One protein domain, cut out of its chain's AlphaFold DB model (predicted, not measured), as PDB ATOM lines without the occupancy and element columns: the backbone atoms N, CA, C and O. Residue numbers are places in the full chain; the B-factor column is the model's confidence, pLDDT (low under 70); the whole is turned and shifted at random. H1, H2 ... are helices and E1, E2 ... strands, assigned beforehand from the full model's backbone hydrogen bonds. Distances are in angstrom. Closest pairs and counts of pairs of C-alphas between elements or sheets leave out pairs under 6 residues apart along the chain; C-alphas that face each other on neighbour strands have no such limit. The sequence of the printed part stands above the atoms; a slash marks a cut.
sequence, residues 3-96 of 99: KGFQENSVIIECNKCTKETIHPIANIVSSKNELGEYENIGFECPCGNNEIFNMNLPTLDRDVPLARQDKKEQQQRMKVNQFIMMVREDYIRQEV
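What this domain is: This is residues 3 to 96 of the 99 residues of an uncharacterized protein of Halobacillus salinus (UniProt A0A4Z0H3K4). A small sheet of three strands, E1 to E3, a separate two-strand hairpin, E4 and E5, and one long helix, H1, come together with few C-alphas close between them; H1 runs past E1 and E2 of the sheet and past E5 of the hairpin. Short helix H2 turns off the last turn of H1 at a corner, and two long loops, residues 25 to 40 and 54 to 70, lead to the hairpin and on to H1. The printed part has 94 residues with five named strands and then two named helices, E1 E2 E3 E4 E5 H1 H2, both sheets antiparallel, the larger in the order E1 - E2 - E3. The class is mixed, helices and strands, with 47 residues in named elements. The whole is compact, with a radius of gyration of the C-alphas of 13.9 A and spans of 35 by 34 by 28 A.

How they stand to each other: E1, residues 3 to 6, E2, residues 9 to 13, and E3, residues 20 to 24, form a meander, each strand the antiparallel neighbour of the one before. E1 and E2 are a hairpin at 158 degrees, with N 6 and O 9 at 2.9 A. E2 and E3 are a hairpin at 157 degrees, with N 21 and O 12 at 2.8 A. H1, residues 71 to 87, is on this sheet through residues 75 to 86; its closest C-alphas to E1 are those of Lys 79 and Gly 4, 6.7 A. E4, residues 41 to 44, and E5, residues 50 to 53, are an antiparallel hairpin at 162 degrees, with N 43 and O 51 at 2.8 A. The closest C-alphas of E2 and E4 are those of Ile 12 and Phe 43, 8.0 A, and those of E5 and H1 are Phe 53 and Val 80, 7.6 A. E4 and H1 are apart. H2, residues 89 to 96, only just touches H1, only at the corner by their link, with 3 pairs of C-alphas within 8 A; the closest are those of Met 85 and Tyr 91, 5.3 A. Their tilt is steep, 69 degrees, only just short of about perpendicular. In H1 every O i to N i+4 pair is within hydrogen-bond range; in H2 1 of 4 is, beside 3 of 5 O i to N i+3 pairs.

Where its parts are: E1 begins at C-alpha 3, (39.193, -23.388, 1.601), and is 10.0 A long. E2 measures 13.2 A, E3 13.5 A, E4 10.2 A and E5 9.8 A. H1 measures 24.7 A from C-alpha 71, (50.118, -24.194, 11.105). H2, 11.2 A, ends at C-alpha 96, (18.727, -13.529, 17.822).

The domain as a whole: The C-alphas farthest apart are those of Cys 17 and Val 96, 39.6 A. The printed part has no cut. The links E3 to E4 and E5 to H1 are long. Residues 60 to 69 and 93 to 96 have pLDDT under 70; the mean of the printed part is 83.8.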
ATOM      1  N   LYS A   3      38.278 -24.406   2.113       92.69
ATOM      2  CA  LYS A   3      39.193 -23.388   1.601       92.69
ATOM      3  C   LYS A   3      38.927 -22.021   2.206       92.69
ATOM      4  O   LYS A   3      39.882 -21.340   2.588       92.69
ATOM      5  N   GLY A   4      37.660 -21.657   2.360       92.25
ATOM      6  CA  GLY A   4      37.250 -20.386   2.939       92.25
ATOM      7  C   GLY A   4      35.765 -20.120   2.747       92.25
ATOM      8  O   GLY A   4      34.992 -21.035   2.471       92.25
ATOM      9  N   PHE A   5      35.398 -18.852   2.885       92.88
ATOM     10  CA  PHE A   5      34.026 -18.367   2.795       92.88
ATOM     11  C   PHE A   5      33.977 -17.176   1.845       92.88
ATOM     12  O   PHE A   5      34.908 -16.368   1.822       92.88
ATOM     13  N   GLN A   6      32.898 -17.070   1.079       89.94
ATOM     14  CA  GLN A   6      32.632 -15.936   0.204       89.94
ATOM     15  C   GLN A   6      31.158 -15.570   0.315       89.94
ATOM     16  O   GLN A   6      30.297 -16.394   0.014       89.94
ATOM     17  N   GLU A   7      30.886 -14.335   0.741       85.44
ATOM     18  CA  GLU A   7      29.531 -13.840   1.011       85.44
ATOM     19  C   GLU A   7      28.782 -14.810   1.946       85.44
ATOM     20  O   GLU A   7      29.179 -14.963   3.098       85.44
ATOM     21  N   ASN A   8      27.775 -15.522   1.433       87.44
ATOM     22  CA  ASN A   8      26.996 -16.538   2.150       87.44
ATOM     23  C   ASN A   8      27.251 -17.962   1.630       87.44
ATOM     24  O   ASN A   8      26.361 -18.812   1.660       87.44
ATOM     25  N   SER A   9      28.447 -18.231   1.110       92.62
ATOM     26  CA  SER A   9      28.832 -19.540   0.584       92.62
ATOM     27  C   SER A   9      30.132 -20.047   1.199       92.62
ATOM     28  O   SER A   9      31.037 -19.277   1.525       92.62
ATOM     29  N   VAL A  10      30.241 -21.369   1.315       94.31
ATOM     30  CA  VAL A  10      31.475 -22.063   1.689       94.31
ATOM     31  C   VAL A  10      32.194 -22.550   0.432       94.31
ATOM     32  O   VAL A  10      31.573 -23.082  -0.490       94.31
ATOM     33  N   ILE A  11      33.513 -22.363   0.397       95.38
ATOM     34  CA  ILE A  11      34.385 -22.825  -0.684       95.38
ATOM     35  C   ILE A  11      35.120 -24.072  -0.215       95.38
ATOM     36  O   ILE A  11      35.804 -24.064   0.817       95.38
ATOM     37  N   ILE A  12      35.002 -25.144  -0.989       94.25
ATOM     38  CA  ILE A  12      35.529 -26.461  -0.646       94.25
ATOM     39  C   ILE A  12      36.418 -26.947  -1.774       94.25
ATOM     40  O   ILE A  12      35.973 -27.097  -2.909       94.25
ATOM     41  N   GLU A  13      37.669 -27.224  -1.433       94.56
ATOM     42  CA  GLU A  13      38.666 -27.808  -2.320       94.56
ATOM     43  C   GLU A  13      38.676 -29.326  -2.121       94.56
ATOM     44  O   GLU A  13      38.855 -29.811  -1.001       94.56
ATOM     45  N   CYS A  14      38.478 -30.092  -3.190       93.88
ATOM     46  CA  CYS A  14      38.564 -31.546  -3.123       93.88
ATOM     47  C   CYS A  14      40.011 -32.006  -2.903       93.88
ATOM     48  O   CYS A  14      40.899 -31.654  -3.675       93.88
ATOM     49  N   ASN A  15      40.244 -32.868  -1.915       91.00
ATOM     50  CA  ASN A  15      41.571 -33.395  -1.600       91.00
ATOM     51  C   ASN A  15      42.153 -34.315  -2.695       91.00
ATOM     52  O   ASN A  15      43.363 -34.520  -2.736       91.00
ATOM     53  N   LYS A  16      41.305 -34.860  -3.577       93.38
ATOM     54  CA  LYS A  16      41.695 -35.815  -4.621       93.38
ATOM     55  C   LYS A  16      42.027 -35.141  -5.948       93.38
ATOM     56  O   LYS A  16      43.039 -35.466  -6.557       93.38
ATOM     57  N   CYS A  17      41.163 -34.245  -6.427       93.38
ATOM     58  CA  CYS A  17      41.318 -33.601  -7.739       93.38
ATOM     59  C   CYS A  17      41.566 -32.091  -7.666       93.38
ATOM     60  O   CYS A  17      41.536 -31.433  -8.703       93.38
ATOM     61  N   THR A  18      41.732 -31.541  -6.455       93.56
ATOM     62  CA  THR A  18      42.007 -30.120  -6.163       93.56
ATOM     63  C   THR A  18      40.981 -29.130  -6.714       93.56
ATOM     64  O   THR A  18      41.207 -27.925  -6.693       93.56
ATOM     65  N   LYS A  19      39.840 -29.613  -7.224       94.00
ATOM     66  CA  LYS A  19      38.777 -28.764  -7.755       94.00
ATOM     67  C   LYS A  19      38.045 -28.079  -6.612       94.00
ATOM     68  O   LYS A  19      37.672 -28.728  -5.633       94.00
ATOM     69  N   GLU A  20      37.798 -26.789  -6.783       94.50
ATOM     70  CA  GLU A  20      36.999 -25.997  -5.862       94.50
ATOM     71  C   GLU A  20      35.516 -26.048  -6.241       94.50
ATOM     72  O   GLU A  20      35.138 -26.051  -7.416       94.50
ATOM     73  N   THR A  21      34.671 -26.117  -5.221       92.56
ATOM     74  CA  THR A  21      33.213 -26.067  -5.327       92.56
ATOM     75  C   THR A  21      32.682 -25.046  -4.332       92.56
ATOM     76  O   THR A  21      33.258 -24.867  -3.258       92.56
ATOM     77  N   ILE A  22      31.608 -24.355  -4.710       93.50
ATOM     78  CA  ILE A  22      30.994 -23.291  -3.917       93.50
ATOM     79  C   ILE A  22      29.592 -23.751  -3.541       93.50
ATOM     80  O   ILE A  22      28.813 -24.118  -4.421       93.50
ATOM     81  N   HIS A  23      29.284 -23.723  -2.247       92.50
ATOM     82  CA  HIS A  23      28.005 -24.187  -1.715       92.50
ATOM     83  C   HIS A  23      27.356 -23.089  -0.869       92.50
ATOM     84  O   HIS A  23      27.978 -22.638   0.097       92.50
ATOM     85  N   PRO A  24      26.127 -22.648  -1.194       92.88
ATOM     86  CA  PRO A  24      25.406 -21.673  -0.383       92.88
ATOM     87  C   PRO A  24      25.125 -22.219   1.016       92.88
ATOM     88  O   PRO A  24      24.543 -23.293   1.154       92.88
ATOM     89  N   ILE A  25      25.474 -21.453   2.050       89.81
ATOM     90  CA  ILE A  25      25.261 -21.818   3.458       89.81
ATOM     91  C   ILE A  25      23.772 -22.025   3.753       89.81
ATOM     92  O   ILE A  25      23.412 -22.948   4.471       89.81
ATOM     93  N   ALA A  26      22.898 -21.233   3.125       86.19
ATOM     94  CA  ALA A  26      21.446 -21.334   3.283       86.19
ATOM     95  C   ALA A  26      20.856 -22.699   2.870       86.19
ATOM     96  O   ALA A  26      19.769 -23.048   3.317       86.19
ATOM     97  N   ASN A  27      21.560 -23.467   2.032       86.31
ATOM     98  CA  ASN A  27      21.112 -24.788   1.580       86.31
ATOM     99  C   ASN A  27      21.668 -25.927   2.446       86.31
ATOM    100  O   ASN A  27      21.379 -27.095   2.188       86.31
ATOM    101  N   ILE A  28      22.499 -25.606   3.437       86.50
ATOM    102  CA  ILE A  28      23.130 -26.586   4.307       86.50
ATOM    103  C   ILE A  28      22.210 -26.815   5.499       86.50
ATOM    104  O   ILE A  28      22.039 -25.945   6.349       86.50
ATOM    105  N   VAL A  29      21.624 -28.007   5.561       79.12
ATOM    106  CA  VAL A  29      20.777 -28.416   6.681       79.12
ATOM    107  C   VAL A  29      21.658 -29.009   7.774       79.12
ATOM    108  O   VAL A  29      22.444 -29.920   7.521       79.12
ATOM    109  N   SER A  30      21.527 -28.485   8.992       81.94
ATOM    110  CA  SER A  30      22.148 -29.050  10.187       81.94
ATOM    111  C   SER A  30      21.057 -29.609  11.096       81.94
ATOM    112  O   SER A  30      20.304 -28.859  11.708       81.94
ATOM    113  N   SER A  31      20.969 -30.933  11.166       84.44
ATOM    114  CA  SER A  31      20.008 -31.678  11.986       84.44
ATOM    115  C   SER A  31      20.715 -32.401  13.124       84.44
ATOM    116  O   SER A  31      21.867 -32.818  12.990       84.44
ATOM    117  N   LYS A  32      20.006 -32.566  14.245       87.31
ATOM    118  CA  LYS A  32      20.415 -33.467  15.325       87.31
ATOM    119  C   LYS A  32      19.738 -34.822  15.171       87.31
ATOM    120  O   LYS A  32      18.559 -34.882  14.828       87.31
ATOM    121  N   ASN A  33      20.470 -35.885  15.471       87.25
ATOM    122  CA  ASN A  33      19.914 -37.227  15.608       87.25
ATOM    123  C   ASN A  33      19.185 -37.398  16.958       87.25
ATOM    124  O   ASN A  33      19.162 -36.496  17.799       87.25
ATOM    125  N   GLU A  34      18.615 -38.584  17.188       84.94
ATOM    126  CA  GLU A  34      17.891 -38.929  18.425       84.94
ATOM    127  C   GLU A  34      18.759 -38.845  19.696       84.94
ATOM    128  O   GLU A  34      18.235 -38.689  20.797       84.94
ATOM    129  N   LEU A  35      20.086 -38.910  19.550       88.69
ATOM    130  CA  LEU A  35      21.060 -38.795  20.639       88.69
ATOM    131  C   LEU A  35      21.514 -37.343  20.877       88.69
ATOM    132  O   LEU A  35      22.320 -37.086  21.769       88.69
ATOM    133  N   GLY A  36      20.993 -36.384  20.106       86.62
ATOM    134  CA  GLY A  36      21.318 -34.964  20.223       86.62
ATOM    135  C   GLY A  36      22.621 -34.540  19.536       86.62
ATOM    136  O   GLY A  36      23.049 -33.398  19.728       86.62
ATOM    137  N   GLU A  37      23.234 -35.413  18.734       88.38
ATOM    138  CA  GLU A  37      24.451 -35.129  17.964       88.38
ATOM    139  C   GLU A  37      24.106 -34.598  16.573       88.38
ATOM    140  O   GLU A  37      23.157 -35.061  15.942       88.38
ATOM    141  N   TYR A  38      24.889 -33.643  16.071       90.88
ATOM    142  CA  TYR A  38      24.716 -33.115  14.720       90.88
ATOM    143  C   TYR A  38      25.179 -34.112  13.660       90.88
ATOM    144  O   TYR A  38      26.237 -34.729  13.793       90.88
ATOM    145  N   GLU A  39      24.429 -34.224  12.571       91.38
ATOM    146  CA  GLU A  39      24.854 -35.014  11.419       91.38
ATOM    147  C   GLU A  39      26.092 -34.397  10.750       91.38
ATOM    148  O   GLU A  39      26.256 -33.174  10.683       91.38
ATOM    149  N   ASN A  40      26.992 -35.253  10.259       91.81
ATOM    150  CA  ASN A  40      28.155 -34.801   9.499       91.81
ATOM    151  C   ASN A  40      27.703 -34.217   8.162       91.81
ATOM    152  O   ASN A  40      26.864 -34.799   7.476       91.81
ATOM    153  N   ILE A  41      28.328 -33.119   7.748       92.62
ATOM    154  CA  ILE A  41      28.011 -32.492   6.466       92.62
ATOM    155  C   ILE A  41      29.018 -32.963   5.424       92.62
ATOM    156  O   ILE A  41      30.228 -32.800   5.589       92.62
ATOM    157  N   GLY A  42      28.503 -33.563   4.352       92.19
ATOM    158  CA  GLY A  42      29.280 -34.048   3.218       92.19
ATOM    159  C   GLY A  42      29.065 -33.196   1.973       92.19
ATOM    160  O   GLY A  42      27.938 -32.811   1.672       92.19
ATOM    161  N   PHE A  43      30.136 -32.955   1.222       93.00
ATOM    162  CA  PHE A  43      30.083 -32.292  -0.077       93.00
ATOM    163  C   PHE A  43      30.684 -33.185  -1.150       93.00
ATOM    164  O   PHE A  43      31.849 -33.585  -1.062       93.00
ATOM    165  N   GLU A  44      29.885 -33.475  -2.170       92.50
ATOM    166  CA  GLU A  44      30.308 -34.285  -3.300       92.50
ATOM    167  C   GLU A  44      31.115 -33.448  -4.296       92.50
ATOM    168  O   GLU A  44      30.709 -32.373  -4.746       92.50
ATOM    169  N   CYS A  45      32.289 -33.956  -4.652       91.38
ATOM    170  CA  CYS A  45      33.095 -33.422  -5.731       91.38
ATOM    171  C   CYS A  45      32.732 -34.123  -7.049       91.38
ATOM    172  O   CYS A  45      32.615 -35.347  -7.062       91.38
ATOM    173  N   PRO A  46      32.714 -33.417  -8.199       90.19
ATOM    174  CA  PRO A  46      32.475 -34.028  -9.512       90.19
ATOM    175  C   PRO A  46      33.410 -35.186  -9.906       90.19
ATOM    176  O   PRO A  46      33.143 -35.879 -10.881       90.19
ATOM    177  N   CYS A  47      34.526 -35.393  -9.197       91.19
ATOM    178  CA  CYS A  47      35.402 -36.552  -9.395       91.19
ATOM    179  C   CYS A  47      34.938 -37.823  -8.648       91.19
ATOM    180  O   CYS A  47      35.657 -38.825  -8.660       91.19
ATOM    181  N   GLY A  48      33.782 -37.769  -7.974       90.75
ATOM    182  CA  GLY A  48      33.205 -38.848  -7.167       90.75
ATOM    183  C   GLY A  48      33.782 -38.966  -5.753       90.75
ATOM    184  O   GLY A  48      33.582 -39.985  -5.098       90.75
ATOM    185  N   ASN A  49      34.549 -37.976  -5.286       93.19
ATOM    186  CA  ASN A  49      35.081 -37.944  -3.921       93.19
ATOM    187  C   ASN A  49      34.216 -37.064  -3.019       93.19
ATOM    188  O   ASN A  49      33.771 -36.007  -3.459       93.19
ATOM    189  N   ASN A  50      34.076 -37.443  -1.750       91.31
ATOM    190  CA  ASN A  50      33.291 -36.689  -0.778       91.31
ATOM    191  C   ASN A  50      34.192 -36.048   0.274       91.31
ATOM    192  O   ASN A  50      35.040 -36.707   0.874       91.31
ATOM    193  N   GLU A  51      33.974 -34.763   0.523       92.31
ATOM    194  CA  GLU A  51      34.580 -34.041   1.637       92.31
ATOM    195  C   GLU A  51      33.592 -34.016   2.798       92.31
ATOM    196  O   GLU A  51      32.524 -33.418   2.682       92.31
ATOM    197  N   ILE A  52      33.934 -34.675   3.904       92.38
ATOM    198  CA  ILE A  52      33.052 -34.819   5.065       92.38
ATOM    199  C   ILE A  52      33.595 -33.984   6.223       92.38
ATOM    200  O   ILE A  52      34.771 -34.083   6.579       92.38
ATOM    201  N   PHE A  53      32.723 -33.188   6.833       91.44
ATOM    202  CA  PHE A  53      33.026 -32.330   7.968       91.44
ATOM    203  C   PHE A  53      32.243 -32.786   9.198       91.44
ATOM    204  O   PHE A  53      31.020 -32.926   9.157       91.44
ATOM    205  N   ASN A  54      32.964 -33.016  10.297       90.44
ATOM    206  CA  ASN A  54      32.355 -33.379  11.570       90.44
ATOM    207  C   ASN A  54      31.801 -32.135  12.272       90.44
ATOM    208  O   ASN A  54      32.556 -31.231  12.633       90.44
ATOM    209  N   MET A  55      30.488 -32.125  12.487       91.88
ATOM    210  CA  MET A  55      29.757 -30.990  13.055       91.88
ATOM    211  C   MET A  55      29.757 -30.958  14.584       91.88
ATOM    212  O   MET A  55      29.441 -29.933  15.188       91.88
ATOM    213  N   ASN A  56      30.179 -32.048  15.220       88.62
ATOM    214  CA  ASN A  56      30.264 -32.182  16.673       88.62
ATOM    215  C   ASN A  56      31.634 -31.775  17.230       88.62
ATOM    216  O   ASN A  56      31.895 -31.953  18.418       88.62
ATOM    217  N   LEU A  57      32.525 -31.227  16.397       86.31
ATOM    218  CA  LEU A  57      33.799 -30.707  16.883       86.31
ATOM    219  C   LEU A  57      33.573 -29.506  17.817       86.31
ATOM    220  O   LEU A  57      32.731 -28.649  17.527       86.31
ATOM    221  N   PRO A  58      34.341 -29.394  18.915       79.31
ATOM    222  CA  PRO A  58      34.283 -28.221  19.773       79.31
ATOM    223  C   PRO A  58      34.812 -26.998  19.012       79.31
ATOM    224  O   PRO A  58      35.918 -27.040  18.455       79.31
ATOM    225  N   THR A  59      34.006 -25.932  18.981       74.50
ATOM    226  CA  THR A  59      34.314 -24.646  18.322       74.50
ATOM    227  C   THR A  59      35.035 -23.667  19.241       74.50
ATOM    228  O   THR A  59      35.796 -22.827  18.767       74.50
ATOM    229  N   LEU A  60      34.810 -23.786  20.551       64.38
ATOM    230  CA  LEU A  60      35.489 -23.013  21.579       64.38
ATOM    231  C   LEU A  60      36.710 -23.804  22.053       64.38
ATOM    232  O   LEU A  60      36.579 -24.955  22.469       64.38
ATOM    233  N   ASP A  61      37.876 -23.159  22.026       55.78
ATOM    234  CA  ASP A  61      39.192 -23.656  22.473       55.78
ATOM    235  C   ASP A  61      39.267 -23.951  23.990       55.78
ATOM    236  O   ASP A  61      40.312 -23.798  24.617       55.78
ATOM    237  N   ARG A  62      38.168 -24.352  24.636       51.34
ATOM    238  CA  ARG A  62      38.201 -24.696  26.063       51.34
ATOM    239  C   ARG A  62      38.905 -26.028  26.327       51.34
ATOM    240  O   ARG A  62      39.507 -26.160  27.385       51.34
ATOM    241  N   ASP A  63      38.917 -26.950  25.359       51.19
ATOM    242  CA  ASP A  63      39.298 -28.345  25.633       51.19
ATOM    243  C   ASP A  63      40.481 -28.895  24.818       51.19
ATOM    244  O   ASP A  63      40.958 -29.992  25.108       51.19
ATOM    245  N   VAL A  64      41.004 -28.173  23.815       54.81
ATOM    246  CA  VAL A  64      42.146 -28.662  23.018       54.81
ATOM    247  C   VAL A  64      43.177 -27.553  22.816       54.81
ATOM    248  O   VAL A  64      42.931 -26.628  22.048       54.81
ATOM    249  N   PRO A  65      44.363 -27.632  23.445       55.25
ATOM    250  CA  PRO A  65      45.441 -26.703  23.150       55.25
ATOM    251  C   PRO A  65      45.860 -26.864  21.682       55.25
ATOM    252  O   PRO A  65      46.512 -27.843  21.319       55.25
ATOM    253  N   LEU A  66      45.555 -25.871  20.840       57.91
ATOM    254  CA  LEU A  66      46.043 -25.784  19.451       57.91
ATOM    255  C   LEU A  66      47.584 -25.737  19.356       57.91
ATOM    256  O   LEU A  66      48.155 -25.844  18.275       57.91
ATOM    257  N   ALA A  67      48.271 -25.596  20.494       54.53
ATOM    258  CA  ALA A  67      49.704 -25.356  20.636       54.53
ATOM    259  C   ALA A  67      50.633 -26.483  20.134       54.53
ATOM    260  O   ALA A  67      51.848 -26.299  20.156       54.53
ATOM    261  N   ARG A  68      50.109 -27.640  19.700       59.50
ATOM    262  CA  ARG A  68      50.916 -28.754  19.153       59.50
ATOM    263  C   ARG A  68      50.640 -29.085  17.683       59.50
ATOM    264  O   ARG A  68      51.220 -30.042  17.183       59.50
ATOM    265  N   GLN A  69      49.763 -28.342  17.014       64.44
ATOM    266  CA  GLN A  69      49.379 -28.629  15.631       64.44
ATOM    267  C   GLN A  69      50.233 -27.864  14.621       64.44
ATOM    268  O   GLN A  69      50.684 -26.745  14.880       64.44
ATOM    269  N   ASP A  70      50.413 -28.454  13.439       80.94
ATOM    270  CA  ASP A  70      51.019 -27.755  12.311       80.94
ATOM    271  C   ASP A  70      50.169 -26.536  11.925       80.94
ATOM    272  O   ASP A  70      48.937 -26.570  11.961       80.94
ATOM    273  N   LYS A  71      50.813 -25.448  11.473       80.75
ATOM    274  CA  LYS A  71      50.118 -24.194  11.105       80.75
ATOM    275  C   LYS A  71      48.947 -24.413  10.136       80.75
ATOM    276  O   LYS A  71      47.941 -23.712  10.216       80.75
ATOM    277  N   LYS A  72      49.076 -25.373   9.216       81.38
ATOM    278  CA  LYS A  72      48.022 -25.719   8.248       81.38
ATOM    279  C   LYS A  72      46.816 -26.373   8.918       81.38
ATOM    280  O   LYS A  72      45.686 -26.023   8.588       81.38
ATOM    281  N   GLU A  73      47.044 -27.282   9.859       82.12
ATOM    282  CA  GLU A  73      45.971 -27.927  10.618       82.12
ATOM    283  C   GLU A  73      45.245 -26.915  11.494       82.12
ATOM    284  O   GLU A  73      44.018 -26.904  11.524       82.12
ATOM    285  N   GLN A  74      45.988 -26.000  12.118       82.88
ATOM    286  CA  GLN A  74      45.405 -24.933  12.922       82.88
ATOM    287  C   GLN A  74      44.493 -24.029  12.077       82.88
ATOM    288  O   GLN A  74      43.354 -23.761  12.453       82.88
ATOM    289  N   GLN A  75      44.954 -23.605  10.895       84.62
ATOM    290  CA  GLN A  75      44.137 -22.825   9.957       84.62
ATOM    291  C   GLN A  75      42.905 -23.601   9.482       84.62
ATOM    292  O   GLN A  75      41.815 -23.036   9.396       84.62
ATOM    293  N   GLN A  76      43.061 -24.893   9.184       87.19
ATOM    294  CA  GLN A  76      41.946 -25.744   8.788       87.19
ATOM    295  C   GLN A  76      40.930 -25.885   9.924       87.19
ATOM    296  O   GLN A  76      39.726 -25.818   9.682       87.19
ATOM    297  N   ARG A  77      41.399 -26.021  11.167       86.06
ATOM    298  CA  ARG A  77      40.546 -26.117  12.348       86.06
ATOM    299  C   ARG A  77      39.764 -24.832  12.587       86.06
ATOM    300  O   ARG A  77      38.560 -24.913  12.793       86.06
ATOM    301  N   MET A  78      40.399 -23.665  12.474       86.12
ATOM    302  CA  MET A  78      39.702 -22.374  12.581       86.12
ATOM    303  C   MET A  78      38.587 -22.245  11.537       86.12
ATOM    304  O   MET A  78      37.469 -21.863  11.868       86.12
ATOM    305  N   LYS A  79      38.868 -22.626  10.286       89.69
ATOM    306  CA  LYS A  79      37.880 -22.613   9.200       89.69
ATOM    307  C   LYS A  79      36.709 -23.557   9.464       89.69
ATOM    308  O   LYS A  79      35.564 -23.187   9.240       89.69
ATOM    309  N   VAL A  80      36.983 -24.763   9.959       90.31
ATOM    310  CA  VAL A  80      35.933 -25.720  10.333       90.31
ATOM    311  C   VAL A  80      35.113 -25.193  11.512       90.31
ATOM    312  O   VAL A  80      33.893 -25.256  11.457       90.31
ATOM    313  N   ASN A  81      35.738 -24.598  12.530       89.12
ATOM    314  CA  ASN A  81      35.014 -23.991  13.648       89.12
ATOM    315  C   ASN A  81      34.080 -22.867  13.171       89.12
ATOM    316  O   ASN A  81      32.916 -22.837  13.561       89.12
ATOM    317  N   GLN A  82      34.563 -21.988  12.287       88.69
ATOM    318  CA  GLN A  82      33.742 -20.935  11.687       88.69
ATOM    319  C   GLN A  82      32.559 -21.523  10.910       88.69
ATOM    320  O   GLN A  82      31.431 -21.073  11.078       88.69
ATOM    321  N   PHE A  83      32.794 -22.568  10.112       91.12
ATOM    322  CA  PHE A  83      31.734 -23.254   9.376       91.12
ATOM    323  C   PHE A  83      30.670 -23.828  10.312       91.12
ATOM    324  O   PHE A  83      29.484 -23.603  10.105       91.12
ATOM    325  N   ILE A  84      31.100 -24.505  11.378       90.88
ATOM    326  CA  ILE A  84      30.230 -25.080  12.405       90.88
ATOM    327  C   ILE A  84      29.339 -24.007  13.042       90.88
ATOM    328  O   ILE A  84      28.135 -24.223  13.174       90.88
ATOM    329  N   MET A  85      29.900 -22.843  13.376       87.94
ATOM    330  CA  MET A  85      29.141 -21.717  13.933       87.94
ATOM    331  C   MET A  85      28.135 -21.114  12.942       87.94
ATOM    332  O   MET A  85      27.100 -20.615  13.365       87.94
ATOM    333  N   MET A  86      28.416 -21.180  11.639       88.44
ATOM    334  CA  MET A  86      27.537 -20.644  10.592       88.44
ATOM    335  C   MET A  86      26.361 -21.557  10.238       88.44
ATOM    336  O   MET A  86      25.395 -21.069   9.658       88.44
ATOM    337  N   VAL A  87      26.444 -22.861  10.521       89.06
ATOM    338  CA  VAL A  87      25.427 -23.833  10.072       89.06
ATOM    339  C   VAL A  87      24.675 -24.520  11.207       89.06
ATOM    340  O   VAL A  87      23.546 -24.953  10.995       89.06
ATOM    341  N   ARG A  88      25.253 -24.645  12.409       88.94
ATOM    342  CA  ARG A  88      24.544 -25.273  13.529       88.94
ATOM    343  C   ARG A  88      23.550 -24.315  14.157       88.94
ATOM    344  O   ARG A  88      23.876 -23.188  14.528       88.94
ATOM    345  N   GLU A  89      22.355 -24.833  14.392       83.44
ATOM    346  CA  GLU A  89      21.253 -24.058  14.953       83.44
ATOM    347  C   GLU A  89      21.556 -23.470  16.341       83.44
ATOM    348  O   GLU A  89      21.049 -22.400  16.674       83.44
ATOM    349  N   ASP A  90      22.377 -24.135  17.159       82.69
ATOM    350  CA  ASP A  90      22.705 -23.665  18.511       82.69
ATOM    351  C   ASP A  90      23.612 -22.432  18.555       82.69
ATOM    352  O   ASP A  90      23.589 -21.724  19.561       82.69
ATOM    353  N   TYR A  91      24.361 -22.146  17.488       80.81
ATOM    354  CA  TYR A  91      25.113 -20.896  17.345       80.81
ATOM    355  C   TYR A  91      24.271 -19.812  16.673       80.81
ATOM    356  O   TYR A  91      24.211 -18.694  17.177       80.81
ATOM    357  N   ILE A  92      23.542 -20.159  15.609       75.25
ATOM    358  CA  ILE A  92      22.700 -19.207  14.868       75.25
ATOM    359  C   ILE A  92      21.603 -18.613  15.766       75.25
ATOM    360  O   ILE A  92      21.331 -17.417  15.716       75.25
ATOM    361  N   ARG A  93      20.981 -19.419  16.640       60.00
ATOM    362  CA  ARG A  93      19.914 -18.939  17.538       60.00
ATOM    363  C   ARG A  93      20.417 -18.029  18.666       60.00
ATOM    364  O   ARG A  93      19.614 -17.280  19.215       60.00
ATOM    365  N   GLN A  94      21.708 -18.056  19.012       56.28
ATOM    366  CA  GLN A  94      22.264 -17.170  20.047       56.28
ATOM    367  C   GLN A  94      22.371 -15.713  19.578       56.28
ATOM    368  O   GLN A  94      22.265 -14.810  20.404       56.28
ATOM    369  N   GLU A  95      22.493 -15.464  18.272       48.19
ATOM    370  CA  GLU A  95      22.570 -14.103  17.716       48.19
ATOM    371  C   GLU A  95      21.211 -13.374  17.676       48.19
ATOM    372  O   GLU A  95      21.164 -12.167  17.458       48.19
ATOM    373  N   VAL A  96      20.098 -14.074  17.933       45.88
ATOM    374  CA  VAL A  96      18.727 -13.529  17.822       45.88
ATOM    375  C   VAL A  96      18.090 -13.226  19.185       45.88
ATOM    376  O   VAL A  96      16.875 -13.075  19.282       45.88
TER     377      VAL A  96